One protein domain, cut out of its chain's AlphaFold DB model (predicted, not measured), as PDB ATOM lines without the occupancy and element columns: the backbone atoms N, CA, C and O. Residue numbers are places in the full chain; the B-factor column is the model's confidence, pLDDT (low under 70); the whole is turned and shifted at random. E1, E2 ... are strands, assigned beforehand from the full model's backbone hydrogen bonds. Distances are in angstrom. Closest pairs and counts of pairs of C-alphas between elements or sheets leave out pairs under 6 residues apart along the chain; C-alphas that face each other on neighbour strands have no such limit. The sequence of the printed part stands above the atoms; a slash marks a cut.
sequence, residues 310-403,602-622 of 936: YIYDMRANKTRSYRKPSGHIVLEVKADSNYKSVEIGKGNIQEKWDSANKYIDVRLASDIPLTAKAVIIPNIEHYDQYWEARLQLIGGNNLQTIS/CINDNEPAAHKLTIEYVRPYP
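This is residues 310 to 403 and 602 to 622 of the 936 residues of an uncharacterized protein of Paenibacillus algorifonticola (UniProt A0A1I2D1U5). Picture a sandwich of two strongly twisted five-strand sheets face to face, E1 - E4 - E10 - E7 - E8 and E2 - E3 - E11 - E6 - E9, with their strands at 29 degrees to each other. The chain passes between the two sheets again and again, and the stretch through the short E5 bridges one end of the sandwich. You will find 115 printed residues with no named helix and eleven strands, E1 to E11 in order along the chain; the class is all strand and both sheets are antiparallel. The whole is compact, with a radius of gyration of the C-alphas of 14.2 A, and spans 38 by 30 by 24 A.

Begin at edge strand E1, residues 310 to 313, and look beside it for E4, residues 342 to 346, where N 310 and O 345 are 2.9 A apart, within hydrogen-bond range. Next comes E10, residues 602 to 605, with N 344 and O 603 at 3.0 A. Then find E7, residues 370 to 377, with N 373 and O 604 at 2.8 A. E8, residues 387 to 393, is the other edge strand and forms a hairpin with E7, N 374 and O 389 being 2.8 A apart. In the other sheet, edge strand E2, residues 320 to 323, forms a hairpin with E3, residues 329 to 333, with N 330 and O 322 at 2.8 A. Beside E3 find E11, residues 611 to 621, with N 331 and O 613 at 2.8 A. E6, residues 359 to 366, follows, with N 361 and O 619 at 2.9 A, and edge strand E9, residues 400 to 403, has N 402 and O 362 at 2.9 A. Between the sheets, the closest C-alphas of E8 and E9 are those of Leu 391 and Ile 402, 7.1 A apart. E5, residues 351 to 353, pairs with no named strand and is apart from E4 and E6.

Find C-alpha 310 at (62.186, 119.911, 70.331), where E1 begins. E6 runs 22.2 A from C-alpha 359 at (71.733, 132.912, 55.213), E7 runs 22.6 A and E8 19.6 A. E11, the longest strand, runs 29.5 A to C-alpha 621 at (75.909, 130.064, 56.532).

The C-alphas farthest apart are those of Asn 317 and Ser 355, 40.8 A. Residues 404 to 601 are cut out, and C-alphas 403 and 602 are 14.7 A apart across the cut. Of the links printed whole, none is long. Mean pLDDT of the printed part is 89.0; look for values under 70 at residues 325 to 327 and 380 to 384.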
ATOM      1  N   TYR A 310      63.502 120.110  69.739       85.94
ATOM      2  CA  TYR A 310      62.186 119.911  70.331       85.94
ATOM      3  C   TYR A 310      61.118 119.754  69.254       85.94
ATOM      4  O   TYR A 310      61.274 120.225  68.125       85.94
ATOM      5  N   ILE A 311      60.005 119.133  69.649       90.19
ATOM      6  CA  ILE A 311      58.740 119.202  68.925       90.19
ATOM      7  C   ILE A 311      57.690 119.803  69.845       90.19
ATOM      8  O   ILE A 311      57.557 119.405  71.004       90.19
ATOM      9  N   TYR A 312      56.927 120.745  69.310       86.31
ATOM     10  CA  TYR A 312      55.770 121.312  69.975       86.31
ATOM     11  C   TYR A 312      54.544 121.117  69.086       86.31
ATOM     12  O   TYR A 312      54.518 121.559  67.944       86.31
ATOM     13  N   ASP A 313      53.533 120.413  69.589       89.75
ATOM     14  CA  ASP A 313      52.366 120.024  68.801       89.75
ATOM     15  C   ASP A 313      51.079 120.425  69.524       89.75
ATOM     16  O   ASP A 313      50.728 119.857  70.568       89.75
ATOM     17  N   MET A 314      50.358 121.398  68.966       87.62
ATOM     18  CA  MET A 314      49.073 121.862  69.491       87.62
ATOM     19  C   MET A 314      47.886 121.008  69.016       87.62
ATOM     20  O   MET A 314      46.778 121.161  69.544       87.62
ATOM     21  N   ARG A 315      48.075 120.105  68.045       84.56
ATOM     22  CA  ARG A 315      47.012 119.274  67.465       84.56
ATOM     23  C   ARG A 315      46.467 118.285  68.489       84.56
ATOM     24  O   ARG A 315      47.161 117.852  69.419       84.56
ATOM     25  N   ALA A 316      45.188 117.945  68.334       82.75
ATOM     26  CA  ALA A 316      44.527 116.974  69.209       82.75
ATOM     27  C   ALA A 316      45.127 115.567  69.038       82.75
ATOM     28  O   ALA A 316      45.418 114.890  70.022       82.75
ATOM     29  N   ASN A 317      45.377 115.169  67.787       85.56
ATOM     30  CA  ASN A 317      46.095 113.946  67.445       85.56
ATOM     31  C   ASN A 317      47.568 114.271  67.228       85.56
ATOM     32  O   ASN A 317      47.904 115.003  66.298       85.56
ATOM     33  N   LYS A 318      48.434 113.715  68.078       85.00
ATOM     34  CA  LYS A 318      49.862 114.034  68.054       85.00
ATOM     35  C   LYS A 318      50.560 113.480  66.816       85.00
ATOM     36  O   LYS A 318      50.332 112.343  66.391       85.00
ATOM     37  N   THR A 319      51.427 114.314  66.266       88.94
ATOM     38  CA  THR A 319      52.364 114.018  65.192       88.94
ATOM     39  C   THR A 319      53.338 112.953  65.656       88.94
ATOM     40  O   THR A 319      53.851 112.993  66.774       88.94
ATOM     41  N   ARG A 320      53.606 111.983  64.781       90.31
ATOM     42  CA  ARG A 320      54.647 110.986  65.025       90.31
ATOM     43  C   ARG A 320      55.937 111.453  64.366       90.31
ATOM     44  O   ARG A 320      55.933 111.744  63.174       90.31
ATOM     45  N   SER A 321      57.027 111.478  65.121       91.19
ATOM     46  CA  SER A 321      58.353 111.849  64.629       91.19
ATOM     47  C   SER A 321      59.332 110.688  64.737       91.19
ATOM     48  O   SER A 321      59.292 109.939  65.711       91.19
ATOM     49  N   TYR A 322      60.195 110.521  63.739       87.62
ATOM     50  CA  TYR A 322      61.256 109.508  63.741       87.62
ATOM     51  C   TYR A 322      62.333 109.843  62.704       87.62
ATOM     52  O   TYR A 322      62.125 110.696  61.837       87.62
ATOM     53  N   ARG A 323      63.465 109.136  62.750       85.25
ATOM     54  CA  ARG A 323      64.494 109.160  61.705       85.25
ATOM     55  C   ARG A 323      64.424 107.940  60.797       85.25
ATOM     56  O   ARG A 323      64.169 106.819  61.238       85.25
ATOM     57  N   LYS A 324      64.648 108.158  59.501       75.06
ATOM     58  CA  LYS A 324      64.861 107.085  58.515       75.06
ATOM     59  C   LYS A 324      66.279 106.505  58.672       75.06
ATOM     60  O   LYS A 324      67.155 107.226  59.133       75.06
ATOM     61  N   PRO A 325      66.561 105.284  58.175       65.06
ATOM     62  CA  PRO A 325      67.932 104.757  58.096       65.06
ATOM     63  C   PRO A 325      68.900 105.657  57.313       65.06
ATOM     64  O   PRO A 325      70.097 105.640  57.549       65.06
ATOM     65  N   SER A 326      68.378 106.485  56.403       58.31
ATOM     66  CA  SER A 326      69.131 107.528  55.698       58.31
ATOM     67  C   SER A 326      69.426 108.774  56.551       58.31
ATOM     68  O   SER A 326      69.829 109.798  56.010       58.31
ATOM     69  N   GLY A 327      69.105 108.747  57.842       68.81
ATOM     70  CA  GLY A 327      69.303 109.808  58.829       68.81
ATOM     71  C   GLY A 327      68.337 110.995  58.785       68.81
ATOM     72  O   GLY A 327      68.408 111.873  59.645       68.81
ATOM     73  N   HIS A 328      67.417 111.028  57.818       83.56
ATOM     74  CA  HIS A 328      66.446 112.114  57.653       83.56
ATOM     75  C   HIS A 328      65.400 112.110  58.764       83.56
ATOM     76  O   HIS A 328      64.859 111.049  59.085       83.56
ATOM     77  N   ILE A 329      65.040 113.294  59.260       94.31
ATOM     78  CA  ILE A 329      63.924 113.471  60.193       94.31
ATOM     79  C   ILE A 329      62.611 113.410  59.412       94.31
ATOM     80  O   ILE A 329      62.492 113.983  58.329       94.31
ATOM     81  N   VAL A 330      61.609 112.727  59.959       95.38
ATOM     82  CA  VAL A 330      60.261 112.643  59.396       95.38
ATOM     83  C   VAL A 330      59.241 113.032  60.453       95.38
ATOM     84  O   VAL A 330      59.253 112.470  61.546       95.38
ATOM     85  N   LEU A 331      58.328 113.935  60.097       95.94
ATOM     86  CA  LEU A 331      57.096 114.213  60.830       95.94
ATOM     87  C   LEU A 331      55.907 113.639  60.054       95.94
ATOM     88  O   LEU A 331      55.661 114.027  58.915       95.94
ATOM     89  N   GLU A 332      55.162 112.718  60.659       95.06
ATOM     90  CA  GLU A 332      53.870 112.238  60.155       95.06
ATOM     91  C   GLU A 332      52.749 113.059  60.792       95.06
ATOM     92  O   GLU A 332      52.199 112.695  61.841       95.06
ATOM     93  N   VAL A 333      52.446 114.186  60.155       93.38
ATOM     94  CA  VAL A 333      51.494 115.183  60.634       93.38
ATOM     95  C   VAL A 333      50.068 114.664  60.453       93.38
ATOM     96  O   VAL A 333      49.683 114.158  59.395       93.38
ATOM     97  N   LYS A 334      49.266 114.747  61.519       90.38
ATOM     98  CA  LYS A 334      47.873 114.276  61.526       90.38
ATOM     99  C   LYS A 334      46.921 115.390  61.112       90.38
ATOM    100  O   LYS A 334      47.157 116.551  61.436       90.38
ATOM    101  N   ALA A 335      45.829 115.026  60.441       89.06
ATOM    102  CA  ALA A 335      44.813 115.991  60.038       89.06
ATOM    103  C   ALA A 335      44.198 116.699  61.260       89.06
ATOM    104  O   ALA A 335      43.898 116.049  62.266       89.06
ATOM    105  N   ASP A 336      43.987 118.010  61.152       86.19
ATOM    106  CA  ASP A 336      43.331 118.833  62.174       86.19
ATOM    107  C   ASP A 336      42.510 119.934  61.492       86.19
ATOM    108  O   ASP A 336      43.046 120.808  60.813       86.19
ATOM    109  N   SER A 337      41.189 119.911  61.680       81.81
ATOM    110  CA  SER A 337      40.275 120.877  61.063       81.81
ATOM    111  C   SER A 337      40.359 122.288  61.661       81.81
ATOM    112  O   SER A 337      39.727 123.199  61.132       81.81
ATOM    113  N   ASN A 338      41.106 122.485  62.754       81.12
ATOM    114  CA  ASN A 338      41.268 123.773  63.436       81.12
ATOM    115  C   ASN A 338      42.624 124.441  63.149       81.12
ATOM    116  O   ASN A 338      42.985 125.374  63.863       81.12
ATOM    117  N   TYR A 339      43.384 123.971  62.149       79.50
ATOM    118  CA  TYR A 339      44.646 124.592  61.702       79.50
ATOM    119  C   TYR A 339      45.713 124.730  62.807       79.50
ATOM    120  O   TYR A 339      46.559 125.629  62.783       79.50
ATOM    121  N   LYS A 340      45.679 123.849  63.812       86.69
ATOM    122  CA  LYS A 340      46.631 123.885  64.927       86.69
ATOM    123  C   LYS A 340      48.046 123.547  64.452       86.69
ATOM    124  O   LYS A 340      48.226 122.673  63.605       86.69
ATOM    125  N   SER A 341      49.047 124.231  65.006       88.38
ATOM    126  CA  SER A 341      50.437 124.066  64.580       88.38
ATOM    127  C   SER A 341      51.076 122.788  65.112       88.38
ATOM    128  O   SER A 341      50.806 122.346  66.232       88.38
ATOM    129  N   VAL A 342      51.982 122.246  64.304       92.50
ATOM    130  CA  VAL A 342      53.094 121.410  64.750       92.50
ATOM    131  C   VAL A 342      54.399 122.133  64.437       92.50
ATOM    132  O   VAL A 342      54.540 122.763  63.391       92.50
ATOM    133  N   GLU A 343      55.349 122.061  65.355       93.44
ATOM    134  CA  GLU A 343      56.654 122.695  65.242       93.44
ATOM    135  C   GLU A 343      57.751 121.686  65.521       93.44
ATOM    136  O   GLU A 343      57.651 120.908  66.469       93.44
ATOM    137  N   ILE A 344      58.821 121.748  64.735       95.06
ATOM    138  CA  ILE A 344      60.103 121.128  65.058       95.06
ATOM    139  C   ILE A 344      61.190 122.185  64.981       95.06
ATOM    140  O   ILE A 344      61.257 122.950  64.021       95.06
ATOM    141  N   GLY A 345      62.055 122.246  65.980       93.12
ATOM    142  CA  GLY A 345      63.088 123.268  66.010       93.12
ATOM    143  C   GLY A 345      64.242 122.939  66.925       93.12
ATOM    144  O   GLY A 345      64.288 121.875  67.541       93.12
ATOM    145  N   LYS A 346      65.167 123.892  67.011       90.44
ATOM    146  CA  LYS A 346      66.274 123.907  67.961       90.44
ATOM    147  C   LYS A 346      66.212 125.192  68.773       90.44
ATOM    148  O   LYS A 346      66.204 126.283  68.204       90.44
ATOM    149  N   GLY A 347      66.156 125.046  70.090       84.94
ATOM    150  CA  GLY A 347      66.291 126.138  71.049       84.94
ATOM    151  C   GLY A 347      67.717 126.265  71.584       84.94
ATOM    152  O   GLY A 347      68.592 125.453  71.273       84.94
ATOM    153  N   ASN A 348      67.932 127.278  72.428       79.25
ATOM    154  CA  ASN A 348      69.236 127.617  73.015       79.25
ATOM    155  C   ASN A 348      70.334 127.845  71.957       79.25
ATOM    156  O   ASN A 348      71.501 127.506  72.153       79.25
ATOM    157  N   ILE A 349      69.941 128.409  70.817       84.31
ATOM    158  CA  ILE A 349      70.866 128.938  69.823       84.31
ATOM    159  C   ILE A 349      71.475 130.223  70.410       84.31
ATOM    160  O   ILE A 349      70.800 131.001  71.084       84.31
ATOM    161  N   GLN A 350      72.776 130.426  70.216       80.75
ATOM    162  CA  GLN A 350      73.504 131.603  70.707       80.75
ATOM    163  C   GLN A 350      74.130 132.358  69.534       80.75
ATOM    164  O   GLN A 350      75.321 132.659  69.519       80.75
ATOM    165  N   GLU A 351      73.316 132.623  68.513       85.50
ATOM    166  CA  GLU A 351      73.758 133.254  67.273       85.50
ATOM    167  C   GLU A 351      73.116 134.623  67.063       85.50
ATOM    168  O   GLU A 351      72.111 134.989  67.674       85.50
ATOM    169  N   LYS A 352      73.723 135.392  66.158       88.06
ATOM    170  CA  LYS A 352      73.255 136.714  65.762       88.06
ATOM    171  C   LYS A 352      73.370 136.896  64.257       88.06
ATOM    172  O   LYS A 352      74.402 136.581  63.650       88.06
ATOM    173  N   TRP A 353      72.329 137.462  63.657       89.44
ATOM    174  CA  TRP A 353      72.318 137.847  62.250       89.44
ATOM    175  C   TRP A 353      72.977 139.213  62.046       89.44
ATOM    176  O   TRP A 353      72.321 140.226  61.817       89.44
ATOM    177  N   ASP A 354      74.296 139.265  62.159       87.50
ATOM    178  CA  ASP A 354      75.088 140.502  62.123       87.50
ATOM    179  C   ASP A 354      75.550 140.946  60.719       87.50
ATOM    180  O   ASP A 354      76.110 142.033  60.580       87.50
ATOM    181  N   SER A 355      75.302 140.142  59.679       87.56
ATOM    182  CA  SER A 355      75.799 140.373  58.318       87.56
ATOM    183  C   SER A 355      74.771 140.011  57.245       87.56
ATOM    184  O   SER A 355      74.064 139.009  57.349       87.56
ATOM    185  N   ALA A 356      74.731 140.793  56.162       87.69
ATOM    186  CA  ALA A 356      73.872 140.538  55.002       87.69
ATOM    187  C   ALA A 356      74.299 139.305  54.175       87.69
ATOM    188  O   ALA A 356      73.503 138.781  53.395       87.69
ATOM    189  N   ASN A 357      75.537 138.829  54.359       87.38
ATOM    190  CA  ASN A 357      76.046 137.624  53.698       87.38
ATOM    191  C   ASN A 357      75.622 136.331  54.403       87.38
ATOM    192  O   ASN A 357      75.764 135.262  53.814       87.38
ATOM    193  N   LYS A 358      75.108 136.419  55.637       90.25
ATOM    194  CA  LYS A 358      74.546 135.261  56.331       90.25
ATOM    195  C   LYS A 358      73.248 134.823  55.655       90.25
ATOM    196  O   LYS A 358      72.511 135.663  55.131       90.25
ATOM    197  N   TYR A 359      72.990 133.523  55.653       93.62
ATOM    198  CA  TYR A 359      71.733 132.912  55.213       93.62
ATOM    199  C   TYR A 359      71.541 131.559  55.906       93.62
ATOM    200  O   TYR A 359      72.493 131.004  56.444       93.62
ATOM    201  N   ILE A 360      70.315 131.042  55.922       95.12
ATOM    202  CA  ILE A 360      69.992 129.712  56.447       95.12
ATOM    203  C   ILE A 360      69.427 128.886  55.304       95.12
ATOM    204  O   ILE A 360      68.415 129.265  54.719       95.12
ATOM    205  N   ASP A 361      70.046 127.750  55.013       95.81
ATOM    206  CA  ASP A 361      69.456 126.768  54.115       95.81
ATOM    207  C   ASP A 361      68.551 125.830  54.904       95.81
ATOM    208  O   ASP A 361      68.972 125.187  55.869       95.81
ATOM    209  N   VAL A 362      67.302 125.722  54.462       97.25
ATOM    210  CA  VAL A 362      66.345 124.724  54.940       97.25
ATOM    211  C   VAL A 362      66.152 123.711  53.823       97.25
ATOM    212  O   VAL A 362      65.644 124.059  52.754       97.25
ATOM    213  N   ARG A 363      66.564 122.460  54.051       96.38
ATOM    214  CA  ARG A 363      66.423 121.382  53.072       96.38
ATOM    215  C   ARG A 363      65.384 120.365  53.523       96.38
ATOM    216  O   ARG A 363      65.613 119.593  54.454       96.38
ATOM    217  N   LEU A 364      64.231 120.381  52.860       97.25
ATOM    218  CA  LEU A 364      63.040 119.642  53.272       97.25
ATOM    219  C   LEU A 364      62.145 119.247  52.088       97.25
ATOM    220  O   LEU A 364      62.254 119.780  50.985       97.25
ATOM    221  N   ALA A 365      61.262 118.284  52.327       96.19
ATOM    222  CA  ALA A 365      60.279 117.772  51.380       96.19
ATOM    223  C   ALA A 365      58.938 117.546  52.078       96.19
ATOM    224  O   ALA A 365      58.903 117.237  53.269       96.19
ATOM    225  N   SER A 366      57.853 117.583  51.310       96.69
ATOM    226  CA  SER A 366      56.564 117.035  51.730       96.69
ATOM    227  C   SER A 366      55.990 116.115  50.658       96.69
ATOM    228  O   SER A 366      56.324 116.255  49.480       96.69
ATOM    229  N   ASP A 367      55.156 115.155  51.050       97.00
ATOM    230  CA  ASP A 367      54.381 114.320  50.133       97.00
ATOM    231  C   ASP A 367      53.241 115.087  49.442       97.00
ATOM    232  O   ASP A 367      52.887 114.725  48.317       97.00
ATOM    233  N   ILE A 368      52.754 116.191  50.016       95.69
ATOM    234  CA  ILE A 368      51.760 117.084  49.398       95.69
ATOM    235  C   ILE A 368      52.327 118.491  49.154       95.69
ATOM    236  O   ILE A 368      53.279 118.900  49.822       95.69
ATOM    237  N   PRO A 369      51.774 119.263  48.201       94.56
ATOM    238  CA  PRO A 369      52.073 120.685  48.112       94.56
ATOM    239  C   PRO A 369      51.576 121.394  49.377       94.56
ATOM    240  O   PRO A 369      50.397 121.291  49.707       94.56
ATOM    241  N   LEU A 370      52.456 122.109  50.078       92.50
ATOM    242  CA  LEU A 370      52.097 122.856  51.288       92.50
ATOM    243  C   LEU A 370      53.007 124.064  51.492       92.50
ATOM    244  O   LEU A 370      54.087 124.159  50.904       92.50
ATOM    245  N   THR A 371      52.573 124.997  52.338       90.50
ATOM    246  CA  THR A 371      53.402 126.132  52.764       90.50
ATOM    247  C   THR A 371      53.663 126.074  54.261       90.50
ATOM    248  O   THR A 371      52.817 126.484  55.052       90.50
ATOM    249  N   ALA A 372      54.854 125.609  54.633       94.12
ATOM    250  CA  ALA A 372      55.343 125.673  56.006       94.12
ATOM    251  C   ALA A 372      55.962 127.052  56.286       94.12
ATOM    252  O   ALA A 372      56.092 127.898  55.390       94.12
ATOM    253  N   LYS A 373      56.362 127.291  57.532       94.56
ATOM    254  CA  LYS A 373      57.025 128.523  57.964       94.56
ATOM    255  C   LYS A 373      58.340 128.203  58.657       94.56
ATOM    256  O   LYS A 373      58.379 127.340  59.522       94.56
ATOM    257  N   ALA A 374      59.399 128.924  58.318       97.12
ATOM    258  CA  ALA A 374      60.576 129.040  59.168       97.12
ATOM    259  C   ALA A 374      60.342 130.181  60.160       97.12
ATOM    260  O   ALA A 374      59.917 131.257  59.742       97.12
ATOM    261  N   VAL A 375      60.621 129.969  61.442       95.38
ATOM    262  CA  VAL A 375      60.391 130.952  62.505       95.38
ATOM    263  C   VAL A 375      61.663 131.138  63.323       95.38
ATOM    264  O   VAL A 375      62.285 130.166  63.746       95.38
ATOM    265  N   ILE A 376      62.034 132.396  63.553       95.25
ATOM    266  CA  ILE A 376      63.111 132.823  64.445       95.25
ATOM    267  C   ILE A 376      62.494 133.491  65.670       95.25
ATOM    268  O   ILE A 376      61.697 134.422  65.539       95.25
ATOM    269  N   ILE A 377      62.924 133.058  66.855       91.69
ATOM    270  CA  ILE A 377      62.593 133.700  68.132       91.69
ATOM    271  C   ILE A 377      63.893 134.295  68.705       91.69
ATOM    272  O   ILE A 377      64.823 133.536  69.004       91.69
ATOM    273  N   PRO A 378      64.003 135.631  68.847       88.75
ATOM    274  CA  PRO A 378      65.218 136.290  69.330       88.75
ATOM    275  C   PRO A 378      65.442 136.202  70.838       88.75
ATOM    276  O   PRO A 378      66.566 136.416  71.287       88.75
ATOM    277  N   ASN A 379      64.384 135.957  71.613       81.50
ATOM    278  CA  ASN A 379      64.446 135.772  73.056       81.50
ATOM    279  C   ASN A 379      63.343 134.798  73.495       81.50
ATOM    280  O   ASN A 379      62.163 135.046  73.260       81.50
ATOM    281  N   ILE A 380      63.729 133.709  74.160       65.75
ATOM    282  CA  ILE A 380      62.804 132.684  74.663       65.75
ATOM    283  C   ILE A 380      61.849 133.194  75.754       65.75
ATOM    284  O   ILE A 380      60.857 132.536  76.040       65.75
ATOM    285  N   GLU A 381      62.121 134.347  76.367       65.94
ATOM    286  CA  GLU A 381      61.231 134.975  77.355       65.94
ATOM    287  C   GLU A 381      60.113 135.810  76.701       65.94
ATOM    288  O   GLU A 381      59.120 136.134  77.353       65.94
ATOM    289  N   HIS A 382      60.237 136.121  75.405       65.44
ATOM    290  CA  HIS A 382      59.320 136.984  74.654       65.44
ATOM    291  C   HIS A 382      58.884 136.316  73.341       65.44
ATOM    292  O   HIS A 382      59.261 136.738  72.248       65.44
ATOM    293  N   TYR A 383      58.078 135.254  73.442       62.34
ATOM    294  CA  TYR A 383      57.534 134.515  72.286       62.34
ATOM    295  C   TYR A 383      56.656 135.364  71.349       62.34
ATOM    296  O   TYR A 383      56.400 134.976  70.212       62.34
ATOM    297  N   ASP A 384      56.186 136.521  71.812       63.03
ATOM    298  CA  ASP A 384      55.477 137.524  71.018       63.03
ATOM    299  C   ASP A 384      56.396 138.259  70.024       63.03
ATOM    300  O   ASP A 384      55.924 138.798  69.019       63.03
ATOM    301  N   GLN A 385      57.711 138.218  70.248       78.38
ATOM    302  CA  GLN A 385      58.727 138.720  69.331       78.38
ATOM    303  C   GLN A 385      59.244 137.568  68.467       78.38
ATOM    304  O   GLN A 385      60.214 136.900  68.807       78.38
ATOM    305  N   TYR A 386      58.600 137.330  67.325       90.81
ATOM    306  CA  TYR A 386      59.046 136.331  66.352       90.81
ATOM    307  C   TYR A 386      59.164 136.917  64.948       90.81
ATOM    308  O   TYR A 386      58.524 137.916  64.606       90.81
ATOM    309  N   TRP A 387      59.964 136.253  64.122       94.56
ATOM    310  CA  TRP A 387      60.111 136.553  62.706       94.56
ATOM    311  C   TRP A 387      59.861 135.292  61.899       94.56
ATOM    312  O   TRP A 387      60.458 134.260  62.183       94.56
ATOM    313  N   GLU A 388      59.002 135.361  60.889       94.81
ATOM    314  CA  GLU A 388      58.664 134.215  60.048       94.81
ATOM    315  C   GLU A 388      59.047 134.438  58.581       94.81
ATOM    316  O   GLU A 388      59.034 135.562  58.081       94.81
ATOM    317  N   ALA A 389      59.366 133.346  57.890       94.44
ATOM    318  CA  ALA A 389      59.547 133.277  56.446       94.44
ATOM    319  C   ALA A 389      58.800 132.051  55.900       94.44
ATOM    320  O   ALA A 389      58.689 131.027  56.575       94.44
ATOM    321  N   ARG A 390      58.264 132.131  54.679       90.81
ATOM    322  CA  ARG A 390      57.488 131.028  54.086       90.81
ATOM    323  C   ARG A 390      58.392 130.008  53.403       90.81
ATOM    324  O   ARG A 390      59.310 130.374  52.677       90.81
ATOM    325  N   LEU A 391      58.046 128.737  53.561       94.44
ATOM    326  CA  LEU A 391      58.670 127.593  52.910       94.44
ATOM    327  C   LEU A 391      57.639 126.956  51.972       94.44
ATOM    328  O   LEU A 391      56.806 126.162  52.407       94.44
ATOM    329  N   GLN A 392      57.645 127.347  50.696       91.81
ATOM    330  CA  GLN A 392      56.740 126.760  49.703       91.81
ATOM    331  C   GLN A 392      57.298 125.426  49.214       91.81
ATOM    332  O   GLN A 392      58.405 125.380  48.681       91.81
ATOM    333  N   LEU A 393      56.531 124.348  49.383       94.81
ATOM    334  CA  LEU A 393      56.920 123.007  48.966       94.81
ATOM    335  C   LEU A 393      56.014 122.513  47.840       94.81
ATOM    336  O   LEU A 393      54.792 122.563  47.955       94.81
ATOM    337  N   ILE A 394      56.615 121.980  46.774       93.94
ATOM    338  CA  ILE A 394      55.883 121.465  45.604       93.94
ATOM    339  C   ILE A 394      55.175 120.116  45.831       93.94
ATOM    340  O   ILE A 394      54.374 119.710  44.995       93.94
ATOM    341  N   GLY A 395      55.462 119.411  46.931       92.12
ATOM    342  CA  GLY A 395      54.916 118.081  47.216       92.12
ATOM    343  C   GLY A 395      55.607 116.924  46.484       92.12
ATOM    344  O   GLY A 395      56.647 117.093  45.841       92.12
ATOM    345  N   GLY A 396      55.041 115.718  46.595       92.81
ATOM    346  CA  GLY A 396      55.536 114.513  45.917       92.81
ATOM    347  C   GLY A 396      56.818 113.909  46.503       92.81
ATOM    348  O   GLY A 396      57.472 113.114  45.836       92.81
ATOM    349  N   ASN A 397      57.187 114.271  47.735       90.62
ATOM    350  CA  ASN A 397      58.452 113.933  48.400       90.62
ATOM    351  C   ASN A 397      59.704 114.499  47.706       90.62
ATOM    352  O   ASN A 397      60.810 114.000  47.916       90.62
ATOM    353  N   ASN A 398      59.551 115.560  46.912       90.75
ATOM    354  CA  ASN A 398      60.676 116.231  46.273       90.75
ATOM    355  C   ASN A 398      61.431 117.096  47.285       90.75
ATOM    356  O   ASN A 398      60.893 118.069  47.825       90.75
ATOM    357  N   LEU A 399      62.688 116.736  47.531       92.31
ATOM    358  CA  LEU A 399      63.563 117.475  48.425       92.31
ATOM    359  C   LEU A 399      63.995 118.796  47.786       92.31
ATOM    360  O   LEU A 399      64.554 118.812  46.691       92.31
ATOM    361  N   GLN A 400      63.739 119.900  48.484       94.69
ATOM    362  CA  GLN A 400      64.034 121.258  48.037       94.69
ATOM    363  C   GLN A 400      64.940 121.946  49.050       94.69
ATOM    364  O   GLN A 400      64.761 121.774  50.255       94.69
ATOM    365  N   THR A 401      65.883 122.743  48.555       96.44
ATOM    366  CA  THR A 401      66.680 123.654  49.379       96.44
ATOM    367  C   THR A 401      66.122 125.059  49.223       96.44
ATOM    368  O   THR A 401      66.047 125.575  48.109       96.44
ATOM    369  N   ILE A 402      65.735 125.670  50.339       96.25
ATOM    370  CA  ILE A 402      65.257 127.050  50.402       96.25
ATOM    371  C   ILE A 402      66.270 127.852  51.217       96.25
ATOM    372  O   ILE A 402      66.436 127.604  52.411       96.25
ATOM    373  N   SER A 403      66.941 128.803  50.567       96.31
ATOM    374  CA  SER A 403      67.909 129.698  51.207       96.31
ATOM    375  C   SER A 403      67.209 130.951  51.722       96.31
ATOM    376  O   SER A 403      66.723 131.763  50.936       96.31
ATOM    377  N   CYS A 602      62.681 127.319  64.340       94.81
ATOM    378  CA  CYS A 602      61.784 126.192  64.098       94.81
ATOM    379  C   CYS A 602      61.138 126.225  62.714       94.81
ATOM    380  O   CYS A 602      61.029 127.265  62.065       94.81
ATOM    381  N   ILE A 603      60.724 125.046  62.265       97.19
ATOM    382  CA  ILE A 603      59.809 124.858  61.149       97.19
ATOM    383  C   ILE A 603      58.429 124.638  61.762       97.19
ATOM    384  O   ILE A 603      58.228 123.673  62.498       97.19
ATOM    385  N   ASN A 604      57.504 125.543  61.468       94.69
ATOM    386  CA  ASN A 604      56.118 125.516  61.906       94.69
ATOM    387  C   ASN A 604      55.208 125.141  60.724       94.69
ATOM    388  O   ASN A 604      55.365 125.648  59.609       94.69
ATOM    389  N   ASP A 605      54.266 124.240  60.981       93.56
ATOM    390  CA  ASP A 605      53.302 123.740  60.011       93.56
ATOM    391  C   ASP A 605      51.869 123.730  60.579       93.56
ATOM    392  O   ASP A 605      51.562 123.095  61.593       93.56
ATOM    393  N   ASN A 606      50.969 124.419  59.876       90.50
ATOM    394  CA  ASN A 606      49.545 124.552  60.192       90.50
ATOM    395  C   ASN A 606      48.627 123.842  59.179       90.50
ATOM    396  O   ASN A 606      47.413 124.042  59.233       90.50
ATOM    397  N   GLU A 607      49.167 123.060  58.239       91.19
ATOM    398  CA  GLU A 607      48.383 122.448  57.163       91.19
ATOM    399  C   GLU A 607      47.327 121.483  57.741       91.19
ATOM    400  O   GLU A 607      47.689 120.545  58.467       91.19
ATOM    401  N   PRO A 608      46.021 121.700  57.473       89.06
ATOM    402  CA  PRO A 608      44.950 120.887  58.045       89.06
ATOM    403  C   PRO A 608      44.927 119.453  57.509       89.06
ATOM    404  O   PRO A 608      44.439 118.559  58.206       89.06
ATOM    405  N   ALA A 609      45.433 119.205  56.295       91.38
ATOM    406  CA  ALA A 609      45.513 117.862  55.731       91.38
ATOM    407  C   ALA A 609      46.609 117.014  56.404       91.38
ATOM    408  O   ALA A 609      47.675 117.506  56.778       91.38
ATOM    409  N   ALA A 610      46.364 115.707  56.533       93.81
ATOM    410  CA  ALA A 610      47.396 114.766  56.968       93.81
ATOM    411  C   ALA A 610      48.464 114.613  55.880       93.81
ATOM    412  O   ALA A 610      48.123 114.447  54.708       93.81
ATOM    413  N   HIS A 611      49.735 114.627  56.274       96.12
ATOM    414  CA  HIS A 611      50.860 114.584  55.344       96.12
ATOM    415  C   HIS A 611      52.160 114.185  56.056       96.12
ATOM    416  O   HIS A 611      52.203 114.010  57.279       96.12
ATOM    417  N   LYS A 612      53.234 114.021  55.286       96.19
ATOM    418  CA  LYS A 612      54.586 113.789  55.791       96.19
ATOM    419  C   LYS A 612      55.485 114.962  55.449       96.19
ATOM    420  O   LYS A 612      55.554 115.376  54.293       96.19
ATOM    421  N   LEU A 613      56.231 115.437  56.438       97.06
ATOM    422  CA  LEU A 613      57.330 116.378  56.256       97.06
ATOM    423  C   LEU A 613      58.645 115.629  56.485       97.06
ATOM    424  O   LEU A 613      58.841 115.031  57.539       97.06
ATOM    425  N   THR A 614      59.535 115.615  55.495       96.56
ATOM    426  CA  THR A 614      60.888 115.050  55.621       96.56
ATOM    427  C   THR A 614      61.897 116.191  55.648       96.56
ATOM    428  O   THR A 614      61.901 117.013  54.737       96.56
ATOM    429  N   ILE A 615      62.762 116.233  56.657       96.50
ATOM    430  CA  ILE A 615      63.796 117.258  56.827       96.50
ATOM    431  C   ILE A 615      65.161 116.579  56.713       96.50
ATOM    432  O   ILE A 615      65.432 115.598  57.411       96.50
ATOM    433  N   GLU A 616      66.002 117.085  55.810       91.31
ATOM    434  CA  GLU A 616      67.406 116.679  55.700       91.31
ATOM    435  C   GLU A 616      68.247 117.511  56.672       91.31
ATOM    436  O   GLU A 616      68.868 116.954  57.574       91.31
ATOM    437  N   TYR A 617      68.211 118.841  56.534       91.62
ATOM    438  CA  TYR A 617      68.909 119.742  57.445       91.62
ATOM    439  C   TYR A 617      68.300 121.148  57.509       91.62
ATOM    440  O   TYR A 617      67.580 121.593  56.611       91.62
ATOM    441  N   VAL A 618      68.665 121.868  58.567       94.56
ATOM    442  CA  VAL A 618      68.579 123.325  58.698       94.56
ATOM    443  C   VAL A 618      69.980 123.820  59.031       94.56
ATOM    444  O   VAL A 618      70.496 123.484  60.094       94.56
ATOM    445  N   ARG A 619      70.598 124.598  58.141       90.69
ATOM    446  CA  ARG A 619      72.028 124.924  58.215       90.69
ATOM    447  C   ARG A 619      72.286 126.426  58.082       90.69
ATOM    448  O   ARG A 619      71.915 126.996  57.053       90.69
ATOM    449  N   PRO A 620      72.940 127.068  59.065       90.56
ATOM    450  CA  PRO A 620      73.375 128.453  58.938       90.56
ATOM    451  C   PRO A 620      74.643 128.578  58.077       90.56
ATOM    452  O   PRO A 620      75.521 127.718  58.101       90.56
ATOM    453  N   TYR A 621      74.753 129.686  57.345       86.19
ATOM    454  CA  TYR A 621      75.909 130.064  56.532       86.19
ATOM    455  C   TYR A 621      76.352 131.519  56.793       86.19
ATOM    456  O   TYR A 621      75.518 132.351  57.166       86.19
ATOM    457  N   PRO A 622      77.633 131.868  56.534       79.94
ATOM    458  CA  PRO A 622      78.706 130.945  56.151       79.94
ATOM    459  C   PRO A 622      79.023 129.978  57.295       79.94
ATOM    460  O   PRO A 622      78.860 130.329  58.463       79.94
TER     461      PRO A 622